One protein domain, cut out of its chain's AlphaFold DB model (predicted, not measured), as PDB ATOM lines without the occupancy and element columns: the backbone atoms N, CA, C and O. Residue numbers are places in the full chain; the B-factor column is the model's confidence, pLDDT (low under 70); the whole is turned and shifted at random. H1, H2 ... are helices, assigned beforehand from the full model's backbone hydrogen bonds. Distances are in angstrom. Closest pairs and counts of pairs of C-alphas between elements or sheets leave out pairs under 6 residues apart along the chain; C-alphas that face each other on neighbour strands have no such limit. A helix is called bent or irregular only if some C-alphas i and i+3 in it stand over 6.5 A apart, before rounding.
ATOM      1  N   PRO A  28      40.949 -12.341  16.884       92.50
ATOM      2  CA  PRO A  28      41.453 -10.978  16.999       92.50
ATOM      3  C   PRO A  28      41.226 -10.433  18.413       92.50
ATOM      4  O   PRO A  28      40.140 -10.612  18.967       92.50
ATOM      5  N   VAL A  29      42.220  -9.725  18.959       92.69
ATOM      6  CA  VAL A  29      42.216  -9.223  20.348       92.69
ATOM      7  C   VAL A  29      40.939  -8.446  20.680       92.69
ATOM      8  O   VAL A  29      40.343  -8.665  21.728       92.69
ATOM      9  N   GLU A  30      40.474  -7.593  19.766       94.38
ATOM     10  CA  GLU A  30      39.251  -6.798  19.946       94.38
ATOM     11  C   GLU A  30      37.995  -7.668  20.104       94.38
ATOM     12  O   GLU A  30      37.124  -7.371  20.921       94.38
ATOM     13  N   ILE A  31      37.897  -8.760  19.336       94.31
ATOM     14  CA  ILE A  31      36.769  -9.693  19.431       94.31
ATOM     15  C   ILE A  31      36.875 -10.496  20.731       94.31
ATOM     16  O   ILE A  31      35.866 -10.700  21.397       94.31
ATOM     17  N   ASP A  32      38.078 -10.933  21.107       94.62
ATOM     18  CA  ASP A  32      38.304 -11.744  22.308       94.62
ATOM     19  C   ASP A  32      38.010 -10.983  23.610       94.62
ATOM     20  O   ASP A  32      37.320 -11.483  24.503       94.62
ATOM     21  N   GLN A  33      38.451  -9.724  23.683       95.75
ATOM     22  CA  GLN A  33      38.112  -8.822  24.784       95.75
ATOM     23  C   GLN A  33      36.600  -8.642  24.886       95.75
ATOM     24  O   GLN A  33      36.028  -8.760  25.970       95.75
ATOM     25  N   ARG A  34      35.930  -8.452  23.745       96.19
ATOM     26  CA  ARG A  34      34.483  -8.268  23.726       96.19
ATOM     27  C   ARG A  34      33.714  -9.532  24.111       96.19
ATOM     28  O   ARG A  34      32.707  -9.442  24.809       96.19
ATOM     29  N   ILE A  35      34.183 -10.713  23.707       95.12
ATOM     30  CA  ILE A  35      33.635 -11.997  24.170       95.12
ATOM     31  C   ILE A  35      33.752 -12.092  25.688       95.12
ATOM     32  O   ILE A  35      32.766 -12.407  26.352       95.12
ATOM     33  N   THR A  36      34.932 -11.785  26.227       94.38
ATOM     34  CA  THR A  36      35.187 -11.819  27.668       94.38
ATOM     35  C   THR A  36      34.194 -10.932  28.414       94.38
ATOM     36  O   THR A  36      33.507 -11.418  29.306       94.38
ATOM     37  N   GLU A  37      34.020  -9.675  28.005       95.75
ATOM     38  CA  GLU A  37      33.035  -8.771  28.615       95.75
ATOM     39  C   GLU A  37      31.614  -9.353  28.604       95.75
ATOM     40  O   GLU A  37      30.947  -9.400  29.636       95.75
ATOM     41  N   LEU A  38      31.152  -9.859  27.457       95.19
ATOM     42  CA  LEU A  38      29.785 -10.365  27.322       95.19
ATOM     43  C   LEU A  38      29.537 -11.655  28.123       95.19
ATOM     44  O   LEU A  38      28.432 -11.858  28.634       95.19
ATOM     45  N   VAL A  39      30.546 -12.521  28.255       92.06
ATOM     46  CA  VAL A  39      30.488 -13.703  29.132       92.06
ATOM     47  C   VAL A  39      30.377 -13.275  30.596       92.06
ATOM     48  O   VAL A  39      29.570 -13.835  31.338       92.06
ATOM     49  N   TRP A  40      31.141 -12.259  31.006       91.75
ATOM     50  CA  TRP A  40      31.092 -11.703  32.363       91.75
ATOM     51  C   TRP A  40      29.763 -11.009  32.671       91.75
ATOM     52  O   TRP A  40      29.277 -11.077  33.796       91.75
ATOM     53  N   GLU A  41      29.123 -10.410  31.670       94.06
ATOM     54  CA  GLU A  41      27.753  -9.896  31.768       94.06
ATOM     55  C   GLU A  41      26.677 -11.013  31.753       94.06
ATOM     56  O   GLU A  41      25.478 -10.724  31.735       94.06
ATOM     57  N   HIS A  42      27.078 -12.291  31.757       91.00
ATOM     58  CA  HIS A  42      26.208 -13.472  31.749       91.00
ATOM     59  C   HIS A  42      25.258 -13.557  30.543       91.00
ATOM     60  O   HIS A  42      24.126 -14.045  30.645       91.00
ATOM     61  N   PHE A  43      25.699 -13.095  29.371       91.25
ATOM     62  CA  PHE A  43      24.941 -13.283  28.137       91.25
ATOM     63  C   PHE A  43      24.971 -14.755  27.698       91.25
ATOM     64  O   PHE A  43      25.974 -15.447  27.851       91.25
ATOM     65  N   SER A  44      23.870 -15.241  27.115       92.25
ATOM     66  CA  SER A  44      23.846 -16.567  26.485       92.25
ATOM     67  C   SER A  44      24.709 -16.589  25.222       92.25
ATOM     68  O   SER A  44      24.806 -15.573  24.531       92.25
ATOM     69  N   GLU A  45      25.265 -17.754  24.869       89.94
ATOM     70  CA  GLU A  45      26.080 -17.934  23.654       89.94
ATOM     71  C   GLU A  45      25.390 -17.360  22.405       89.94
ATOM     72  O   GLU A  45      25.984 -16.567  21.680       89.94
ATOM     73  N   GLU A  46      24.107 -17.671  22.189       91.88
ATOM     74  CA  GLU A  46      23.344 -17.159  21.042       91.88
ATOM     75  C   GLU A  46      23.311 -15.621  21.005       91.88
ATOM     76  O   GLU A  46      23.486 -15.001  19.951       91.88
ATOM     77  N   LYS A  47      23.138 -14.984  22.169       95.12
ATOM     78  CA  LYS A  47      23.080 -13.524  22.292       95.12
ATOM     79  C   LYS A  47      24.455 -12.889  22.090       95.12
ATOM     80  O   LYS A  47      24.531 -11.820  21.484       95.12
ATOM     81  N   ILE A  48      25.519 -13.547  22.555       94.38
ATOM     82  CA  ILE A  48      26.913 -13.147  22.322       94.38
ATOM     83  C   ILE A  48      27.222 -13.202  20.826       94.38
ATOM     84  O   ILE A  48      27.631 -12.197  20.247       94.38
ATOM     85  N   ILE A  49      26.953 -14.341  20.178       93.69
ATOM     86  CA  ILE A  49      27.224 -14.534  18.750       93.69
ATOM     87  C   ILE A  49      26.468 -13.502  17.913       93.69
ATOM     88  O   ILE A  49      27.052 -12.900  17.008       93.69
ATOM     89  N   LYS A  50      25.186 -13.265  18.216       95.06
ATOM     90  CA  LYS A  50      24.382 -12.262  17.511       95.06
ATOM     91  C   LYS A  50      24.968 -10.857  17.664       95.06
ATOM     92  O   LYS A  50      25.212 -10.202  16.655       95.06
ATOM     93  N   LYS A  51      25.246 -10.424  18.901       96.25
ATOM     94  CA  LYS A  51      25.826  -9.102  19.189       96.25
ATOM     95  C   LYS A  51      27.143  -8.889  18.459       96.25
ATOM     96  O   LYS A  51      27.293  -7.893  17.770       96.25
ATOM     97  N   LEU A  52      28.067  -9.838  18.558       95.19
ATOM     98  CA  LEU A  52      29.377  -9.731  17.916       95.19
ATOM     99  C   LEU A  52      29.281  -9.772  16.387       95.19
ATOM    100  O   LEU A  52      30.057  -9.109  15.709       95.19
ATOM    101  N   SER A  53      28.331 -10.521  15.821       93.75
ATOM    102  CA  SER A  53      28.118 -10.536  14.366       93.75
ATOM    103  C   SER A  53      27.685  -9.160  13.851       93.75
ATOM    104  O   SER A  53      28.165  -8.723  12.807       93.75
ATOM    105  N   GLU A  54      26.821  -8.471  14.601       94.44
ATOM    106  CA  GLU A  54      26.372  -7.105  14.309       94.44
ATOM    107  C   GLU A  54      27.488  -6.077  14.576       94.44
ATOM    108  O   GLU A  54      27.832  -5.314  13.679       94.44
ATOM    109  N   GLU A  55      28.100  -6.099  15.768       95.06
ATOM    110  CA  GLU A  55      29.171  -5.176  16.187       95.06
ATOM    111  C   GLU A  55      30.392  -5.258  15.260       95.06
ATOM    112  O   GLU A  55      31.014  -4.239  14.956       95.06
ATOM    113  N   PHE A  56      30.738  -6.465  14.789       92.31
ATOM    114  CA  PHE A  56      31.922  -6.675  13.964       92.31
ATOM    115  C   PHE A  56      31.654  -6.808  12.458       92.31
ATOM    116  O   PHE A  56      32.611  -7.051  11.710       92.31
ATOM    117  N   GLU A  57      30.405  -6.635  12.014       91.50
ATOM    118  CA  GLU A  57      29.966  -6.864  10.628       91.50
ATOM    119  C   GLU A  57      30.492  -8.203  10.073       91.50
ATOM    120  O   GLU A  57      31.032  -8.310   8.966       91.50
ATOM    121  N   ALA A  58      30.394  -9.244  10.898       89.56
ATOM    122  CA  ALA A  58      30.983 -10.548  10.647       89.56
ATOM    123  C   ALA A  58      29.910 -11.627  10.515       89.56
ATOM    124  O   ALA A  58      28.842 -11.561  11.119       89.56
ATOM    125  N   LYS A  59      30.202 -12.676   9.737       90.25
ATOM    126  CA  LYS A  59      29.301 -13.830   9.666       90.25
ATOM    127  C   LYS A  59      29.325 -14.601  10.986       90.25
ATOM    128  O   LYS A  59      30.393 -14.804  11.565       90.25
ATOM    129  N   SER A  60      28.176 -15.146  11.377       89.38
ATOM    130  CA  SER A  60      28.032 -15.954  12.596       89.38
ATOM    131  C   SER A  60      29.001 -17.141  12.656       89.38
ATOM    132  O   SER A  60      29.551 -17.399  13.716       89.38
ATOM    133  N   CYS A  61      29.304 -17.795  11.522       86.56
ATOM    134  CA  CYS A  61      30.327 -18.855  11.434       86.56
ATOM    135  C   CYS A  61      31.700 -18.411  11.966       86.56
ATOM    136  O   CYS A  61      32.375 -19.170  12.658       86.56
ATOM    137  N   TYR A  62      32.121 -17.185  11.643       88.44
ATOM    138  CA  TYR A  62      33.404 -16.645  12.090       88.44
ATOM    139  C   TYR A  62      33.366 -16.252  13.565       88.44
ATOM    140  O   TYR A  62      34.290 -16.569  14.308       88.44
ATOM    141  N   ILE A  63      32.282 -15.615  14.005       92.25
ATOM    142  CA  ILE A  63      32.105 -15.231  15.407       92.25
ATOM    143  C   ILE A  63      32.011 -16.451  16.316       92.25
ATOM    144  O   ILE A  63      32.629 -16.462  17.372       92.25
ATOM    145  N   GLN A  64      31.317 -17.505  15.896       88.81
ATOM    146  CA  GLN A  64      31.257 -18.759  16.637       88.81
ATOM    147  C   GLN A  64      32.648 -19.389  16.762       88.81
ATOM    148  O   GLN A  64      33.007 -19.877  17.830       88.81
ATOM    149  N   LYS A  65      33.479 -19.299  15.711       86.62
ATOM    150  CA  LYS A  65      34.898 -19.669  15.798       86.62
ATOM    151  C   LYS A  65      35.665 -18.804  16.790       86.62
ATOM    152  O   LYS A  65      36.372 -19.343  17.632       86.62
ATOM    153  N   CYS A  66      35.489 -17.490  16.757       90.12
ATOM    154  CA  CYS A  66      36.118 -16.599  17.729       90.12
ATOM    155  C   CYS A  66      35.691 -16.921  19.169       90.12
ATOM    156  O   CYS A  66      36.542 -17.021  20.041       90.12
ATOM    157  N   PHE A  67      34.400 -17.166  19.398       90.31
ATOM    158  CA  PHE A  67      33.847 -17.533  20.699       90.31
ATOM    159  C   PHE A  67      34.465 -18.821  21.245       90.31
ATOM    160  O   PHE A  67      34.978 -18.827  22.359       90.31
ATOM    161  N   TRP A  68      34.496 -19.893  20.453       86.00
ATOM    162  CA  TRP A  68      35.082 -21.172  20.873       86.00
ATOM    163  C   TRP A  68      36.574 -21.095  21.187       86.00
ATOM    164  O   TRP A  68      37.064 -21.804  22.067       86.00
ATOM    165  N   PHE A  69      37.306 -20.255  20.456       86.81
ATOM    166  CA  PHE A  69      38.744 -20.105  20.646       86.81
ATOM    167  C   PHE A  69      39.139 -18.968  21.591       86.81
ATOM    168  O   PHE A  69      40.336 -18.780  21.813       86.81
ATOM    169  N   SER A  70      38.157 -18.272  22.166       90.88
ATOM    170  CA  SER A  70      38.360 -17.205  23.138       90.88
ATOM    171  C   SER A  70      39.034 -17.699  24.407       90.88
ATOM    172  O   SER A  70      38.790 -18.822  24.864       90.88
ATOM    173  N   GLU A  71      39.834 -16.830  25.027       89.50
ATOM    174  CA  GLU A  71      40.424 -17.114  26.333       89.50
ATOM    175  C   GLU A  71      39.348 -17.400  27.388       89.50
ATOM    176  O   GLU A  71      39.501 -18.343  28.173       89.50
ATOM    177  N   ALA A  72      38.216 -16.690  27.321       88.56
ATOM    178  CA  ALA A  72      37.077 -16.851  28.224       88.56
ATOM    179  C   ALA A  72      36.462 -18.266  28.198       88.56
ATOM    180  O   ALA A  72      35.883 -18.693  29.193       88.56
ATOM    181  N   ASN A  73      36.636 -19.018  27.104       86.19
ATOM    182  CA  ASN A  73      36.117 -20.381  26.937       86.19
ATOM    183  C   ASN A  73      37.199 -21.471  27.026       86.19
ATOM    184  O   ASN A  73      36.932 -22.645  26.754       86.19
ATOM    185  N   THR A  74      38.426 -21.125  27.432       83.62
ATOM    186  CA  THR A  74      39.550 -22.079  27.475       83.62
ATOM    187  C   THR A  74      39.267 -23.288  28.365       83.62
ATOM    188  O   THR A  74      39.641 -24.405  28.008       83.62
ATOM    189  N   LEU A  75      38.626 -23.081  29.523       81.31
ATOM    190  CA  LEU A  75      38.309 -24.168  30.452       81.31
ATOM    191  C   LEU A  75      37.311 -25.147  29.829       81.31
ATOM    192  O   LEU A  75      37.597 -26.338  29.759       81.31
ATOM    193  N   THR A  76      36.202 -24.632  29.294       81.75
ATOM    194  CA  THR A  76      35.177 -25.428  28.610       81.75
ATOM    195  C   THR A  76      35.768 -26.222  27.450       81.75
ATOM    196  O   THR A  76      35.524 -27.419  27.338       81.75
ATOM    197  N   ARG A  77      36.624 -25.594  26.629       80.56
ATOM    198  CA  ARG A  77      37.304 -26.286  25.528       80.56
ATOM    199  C   ARG A  77      38.165 -27.448  26.030       80.56
ATOM    200  O   ARG A  77      38.085 -28.530  25.464       80.56
ATOM    201  N   ARG A  78      38.946 -27.256  27.099       80.38
ATOM    202  CA  ARG A  78      39.790 -28.321  27.683       80.38
ATOM    203  C   ARG A  78      38.970 -29.479  28.248       80.38
ATOM    204  O   ARG A  78      39.373 -30.630  28.108       80.38
ATOM    205  N   GLU A  79      37.854 -29.186  28.908       82.81
ATOM    206  CA  GLU A  79      36.965 -30.213  29.463       82.81
ATOM    207  C   GLU A  79      36.352 -31.083  28.365       82.81
ATOM    208  O   GLU A  79      36.252 -32.300  28.504       82.81
ATOM    209  N   GLU A  80      35.980 -30.470  27.252       78.88
ATOM    210  CA  GLU A  80      35.385 -31.159  26.115       78.88
ATOM    211  C   GLU A  80      36.433 -31.903  25.275       78.88
ATOM    212  O   GLU A  80      36.198 -33.045  24.879       78.88
ATOM    213  N   GLU A  81      37.634 -31.342  25.103       75.19
ATOM    214  CA  GLU A  81      38.788 -32.066  24.552       75.19
ATOM    215  C   GLU A  81      39.102 -33.320  25.387       75.19
ATOM    216  O   GLU A  81      39.329 -34.395  24.831       75.19
ATOM    217  N   ALA A  82      39.036 -33.230  26.721       77.06
ATOM    218  CA  ALA A  82      39.209 -34.381  27.611       77.06
ATOM    219  C   ALA A  82      38.096 -35.438  27.459       77.06
ATOM    220  O   ALA A  82      38.330 -36.619  27.718       77.06
ATOM    221  N   ARG A  83      36.903 -35.043  26.995       77.44
ATOM    222  CA  ARG A  83      35.802 -35.949  26.617       77.44
ATOM    223  C   ARG A  83      35.960 -36.532  25.207       77.44
ATOM    224  O   ARG A  83      35.099 -37.285  24.760       77.44
ATOM    225  N   GLY A  84      37.051 -36.210  24.513       64.19
ATOM    226  CA  GLY A  84      37.318 -36.659  23.149       64.19
ATOM    227  C   GLY A  84      36.606 -35.835  22.077       64.19
ATOM    228  O   GLY A  84      36.544 -36.270  20.926       64.19
ATOM    229  N   ALA A  85      36.067 -34.659  22.423       66.06
ATOM    230  CA  ALA A  85      35.535 -33.734  21.435       66.06
ATOM    231  C   ALA A  85      36.696 -33.048  20.703       66.06
ATOM    232  O   ALA A  85      37.455 -32.271  21.277       66.06
ATOM    233  N   PHE A  86      36.825 -33.325  19.407       62.81
ATOM    234  CA  PHE A  86      37.720 -32.583  18.522       62.81
ATOM    235  C   PHE A  86      36.895 -31.534  17.784       62.81
ATOM    236  O   PHE A  86      36.045 -31.862  16.952       62.81
ATOM    237  N   TYR A  87      37.119 -30.266  18.114       59.47
ATOM    238  CA  TYR A  87      36.315 -29.168  17.597       59.47
ATOM    239  C   TYR A  87      36.640 -28.851  16.142       59.47
ATOM    240  O   TYR A  87      37.523 -28.058  15.824       59.47
ATOM    241  N   GLN A  88      35.853 -29.429  15.242       56.31
ATOM    242  CA  GLN A  88      35.686 -28.915  13.893       56.31
ATOM    243  C   GLN A  88      34.472 -27.997  13.908       56.31
ATOM    244  O   GLN A  88      33.329 -28.456  13.878       56.31
ATOM    245  N   ILE A  89      34.700 -26.686  13.971       54.06
ATOM    246  CA  ILE A  89      33.606 -25.731  13.800       54.06
ATOM    247  C   ILE A  89      33.210 -25.816  12.336       54.06
ATOM    248  O   ILE A  89      33.860 -25.263  11.445       54.06
ATOM    249  N   THR A  90      32.184 -26.616  12.081       50.28
ATOM    250  CA  THR A  90      31.684 -26.857  10.741       50.28
ATOM    251  C   THR A  90      31.323 -25.513  10.100       50.28
ATOM    252  O   THR A  90      30.579 -24.710  10.656       50.28
ATOM    253  N   LYS A  91      31.873 -25.282   8.899       57.03
ATOM    254  CA  LYS A  91      31.563 -24.176   7.968       57.03
ATOM    255  C   LYS A  91      32.128 -22.779   8.274       57.03
ATOM    256  O   LYS A  91      31.633 -21.806   7.700       57.03
ATOM    257  N   CYS A  92      33.191 -22.621   9.066       63.88
ATOM    258  CA  CYS A  92      33.971 -21.376   8.970       63.88
ATOM    259  C   CYS A  92      34.921 -21.446   7.761       63.88
ATOM    260  O   CYS A  92      36.029 -21.960   7.862       63.88
ATOM    261  N   HIS A  93      34.482 -20.930   6.613       69.25
ATOM    262  CA  HIS A  93      35.331 -20.765   5.426       69.25
ATOM    263  C   HIS A  93      36.126 -19.452   5.504       69.25
ATOM    264  O   HIS A  93      35.703 -18.524   6.188       69.25
ATOM    265  N   GLU A  94      37.214 -19.303   4.742       65.56
ATOM    266  CA  GLU A  94      37.934 -18.017   4.624       65.56
ATOM    267  C   GLU A  94      37.004 -16.856   4.222       65.56
ATOM    268  O   GLU A  94      37.174 -15.708   4.633       65.56
ATOM    269  N   THR A  95      35.940 -17.158   3.474       71.19
ATOM    270  CA  THR A  95      34.903 -16.194   3.087       71.19
ATOM    271  C   THR A  95      34.018 -15.726   4.250       71.19
ATOM    272  O   THR A  95      33.289 -14.743   4.088       71.19
ATOM    273  N   CYS A  96      34.051 -16.403   5.402       76.75
ATOM    274  CA  CYS A  96      33.424 -15.955   6.649       76.75
ATOM    275  C   CYS A  96      34.244 -14.864   7.350       76.75
ATOM    276  O   CYS A  96      33.662 -14.087   8.101       76.75
ATOM    277  N   VAL A  97      35.556 -14.786   7.098       78.31
ATOM    278  CA  VAL A  97      36.455 -13.840   7.768       78.31
ATOM    279  C   VAL A  97      36.292 -12.449   7.137       78.31
ATOM    280  O   VAL A  97      36.501 -12.299   5.920       78.31
ATOM    281  N   PRO A  98      35.918 -11.417   7.916       78.56
ATOM    282  CA  PRO A  98      35.883 -10.037   7.442       78.56
ATOM    283  C   PRO A  98      37.245  -9.603   6.903       78.56
ATOM    284  O   PRO A  98      38.277  -9.986   7.448       78.56
ATOM    285  N   ARG A  99      37.272  -8.766   5.855       79.56
ATOM    286  CA  ARG A  99      38.532  -8.338   5.211       79.56
ATOM    287  C   ARG A  99      39.547  -7.765   6.202       79.56
ATOM    288  O   ARG A  99      40.729  -8.056   6.068       79.56
ATOM    289  N   ARG A 100      39.081  -7.022   7.213       80.38
ATOM    290  CA  ARG A 100      39.935  -6.436   8.257       80.38
ATOM    291  C   ARG A 100      40.687  -7.456   9.123       80.38
ATOM    292  O   ARG A 100      41.645  -7.074   9.774       80.38
ATOM    293  N   PHE A 101      40.288  -8.731   9.102       78.50
ATOM    294  CA  PHE A 101      40.893  -9.807   9.894       78.50
ATOM    295  C   PHE A 101      41.565 -10.895   9.040       78.50
ATOM    296  O   PHE A 101      41.957 -11.926   9.572       78.50
ATOM    297  N   ARG A 102      41.687 -10.713   7.715       70.62
ATOM    298  CA  ARG A 102      42.268 -11.734   6.813       70.62
ATOM    299  C   ARG A 102      43.801 -11.796   6.813       70.62
ATOM    300  O   ARG A 102      44.343 -12.714   6.215       70.62
TER     301      ARG A 102
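What this domain is: This is residues 28 to 102 of the 104 residues of an uncharacterized protein of Indibacter alkaliphilus LW1 (UniProt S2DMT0). Three short helices, H1, H2 and H3, pack crosswise into a small cluster, and H4 reaches away from it as an arm that begins beside H1. After H4 the chain folds back as a long stretch with no named element, residues 83 to 102, which returns toward the cluster; residues 78 to 84, of which 78 to 82 belong to H4, stick out at the far end. The printed part has 75 residues, with four named helices in the order H1, H2, H3, H4 and no named strand, and its class is all helix. The whole is compact, with a radius of gyration of the C-alphas of 12.2 A, and the C-alphas span 34 by 29 by 20 A.

How they stand to each other: H1, residues 29 to 40, and H2, residues 45 to 55, form a helical hairpin. They touch at a steep tilt of 40 degrees, opposite ways, and their closest C-alphas, those of Leu 38 and Ile 48, are 6.4 A apart. H3, residues 60 to 69, touches H2 at a steep tilt of 62 degrees, opposite ways, with the C-alphas of Ser 53 and Ser 60 closest at 5.7 A. H3 also touches H1, there with residues 31 to 35 of H1 alone; the two are about perpendicular at 79 degrees, and the closest C-alphas, those of Ile 35 and Phe 67, are 6.5 A apart. H4, residues 71 to 82, touches H1 with residues 71 to 72 alone, about perpendicular at 79 degrees, the C-alphas of Thr 36 and Ala 72 being closest at 5.4 A. H3 and H4 are close but not clearly touching, with the C-alphas of Phe 67 and Asn 73 closest at 7.2 A. H2 and H4 are apart. The packing of the helices is mostly crossed: of the 4 touching pairs, 0 are at a shallow tilt. Every O i to N i+4 pair is within hydrogen-bond range in H1, H2 and H3; in H4 6 of 8 are.

Where its parts are: H1 runs from Val 29, C-alpha at (42.216, -9.223, 20.348), to Trp 40 and is 16.6 A long from first to last C-alpha. H2 runs from Glu 45 to Glu 55 over 15.1 A, and H3 from Ser 60, C-alpha at (28.032, -15.954, 12.596), to Phe 69 over 14.0 A. H4 runs from Glu 71 to Ala 82, C-alpha at (39.209, -34.381, 27.611), over 17.4 A; it is irregular, with C-alphas 72 and 75 lying 7.7 A apart.

The domain as a whole: The two C-alphas farthest apart, those of Arg 83 and Arg 99, are 35.0 A apart, while the first and last printed C-alphas, those of Pro 28 and Arg 102, are 10.2 A apart. The printed part has no cut, and the links H1 to H2, H2 to H3 and H3 to H4 are tight. The mean pLDDT of the printed part is 84.2, and residues 84 to 94 are under 70.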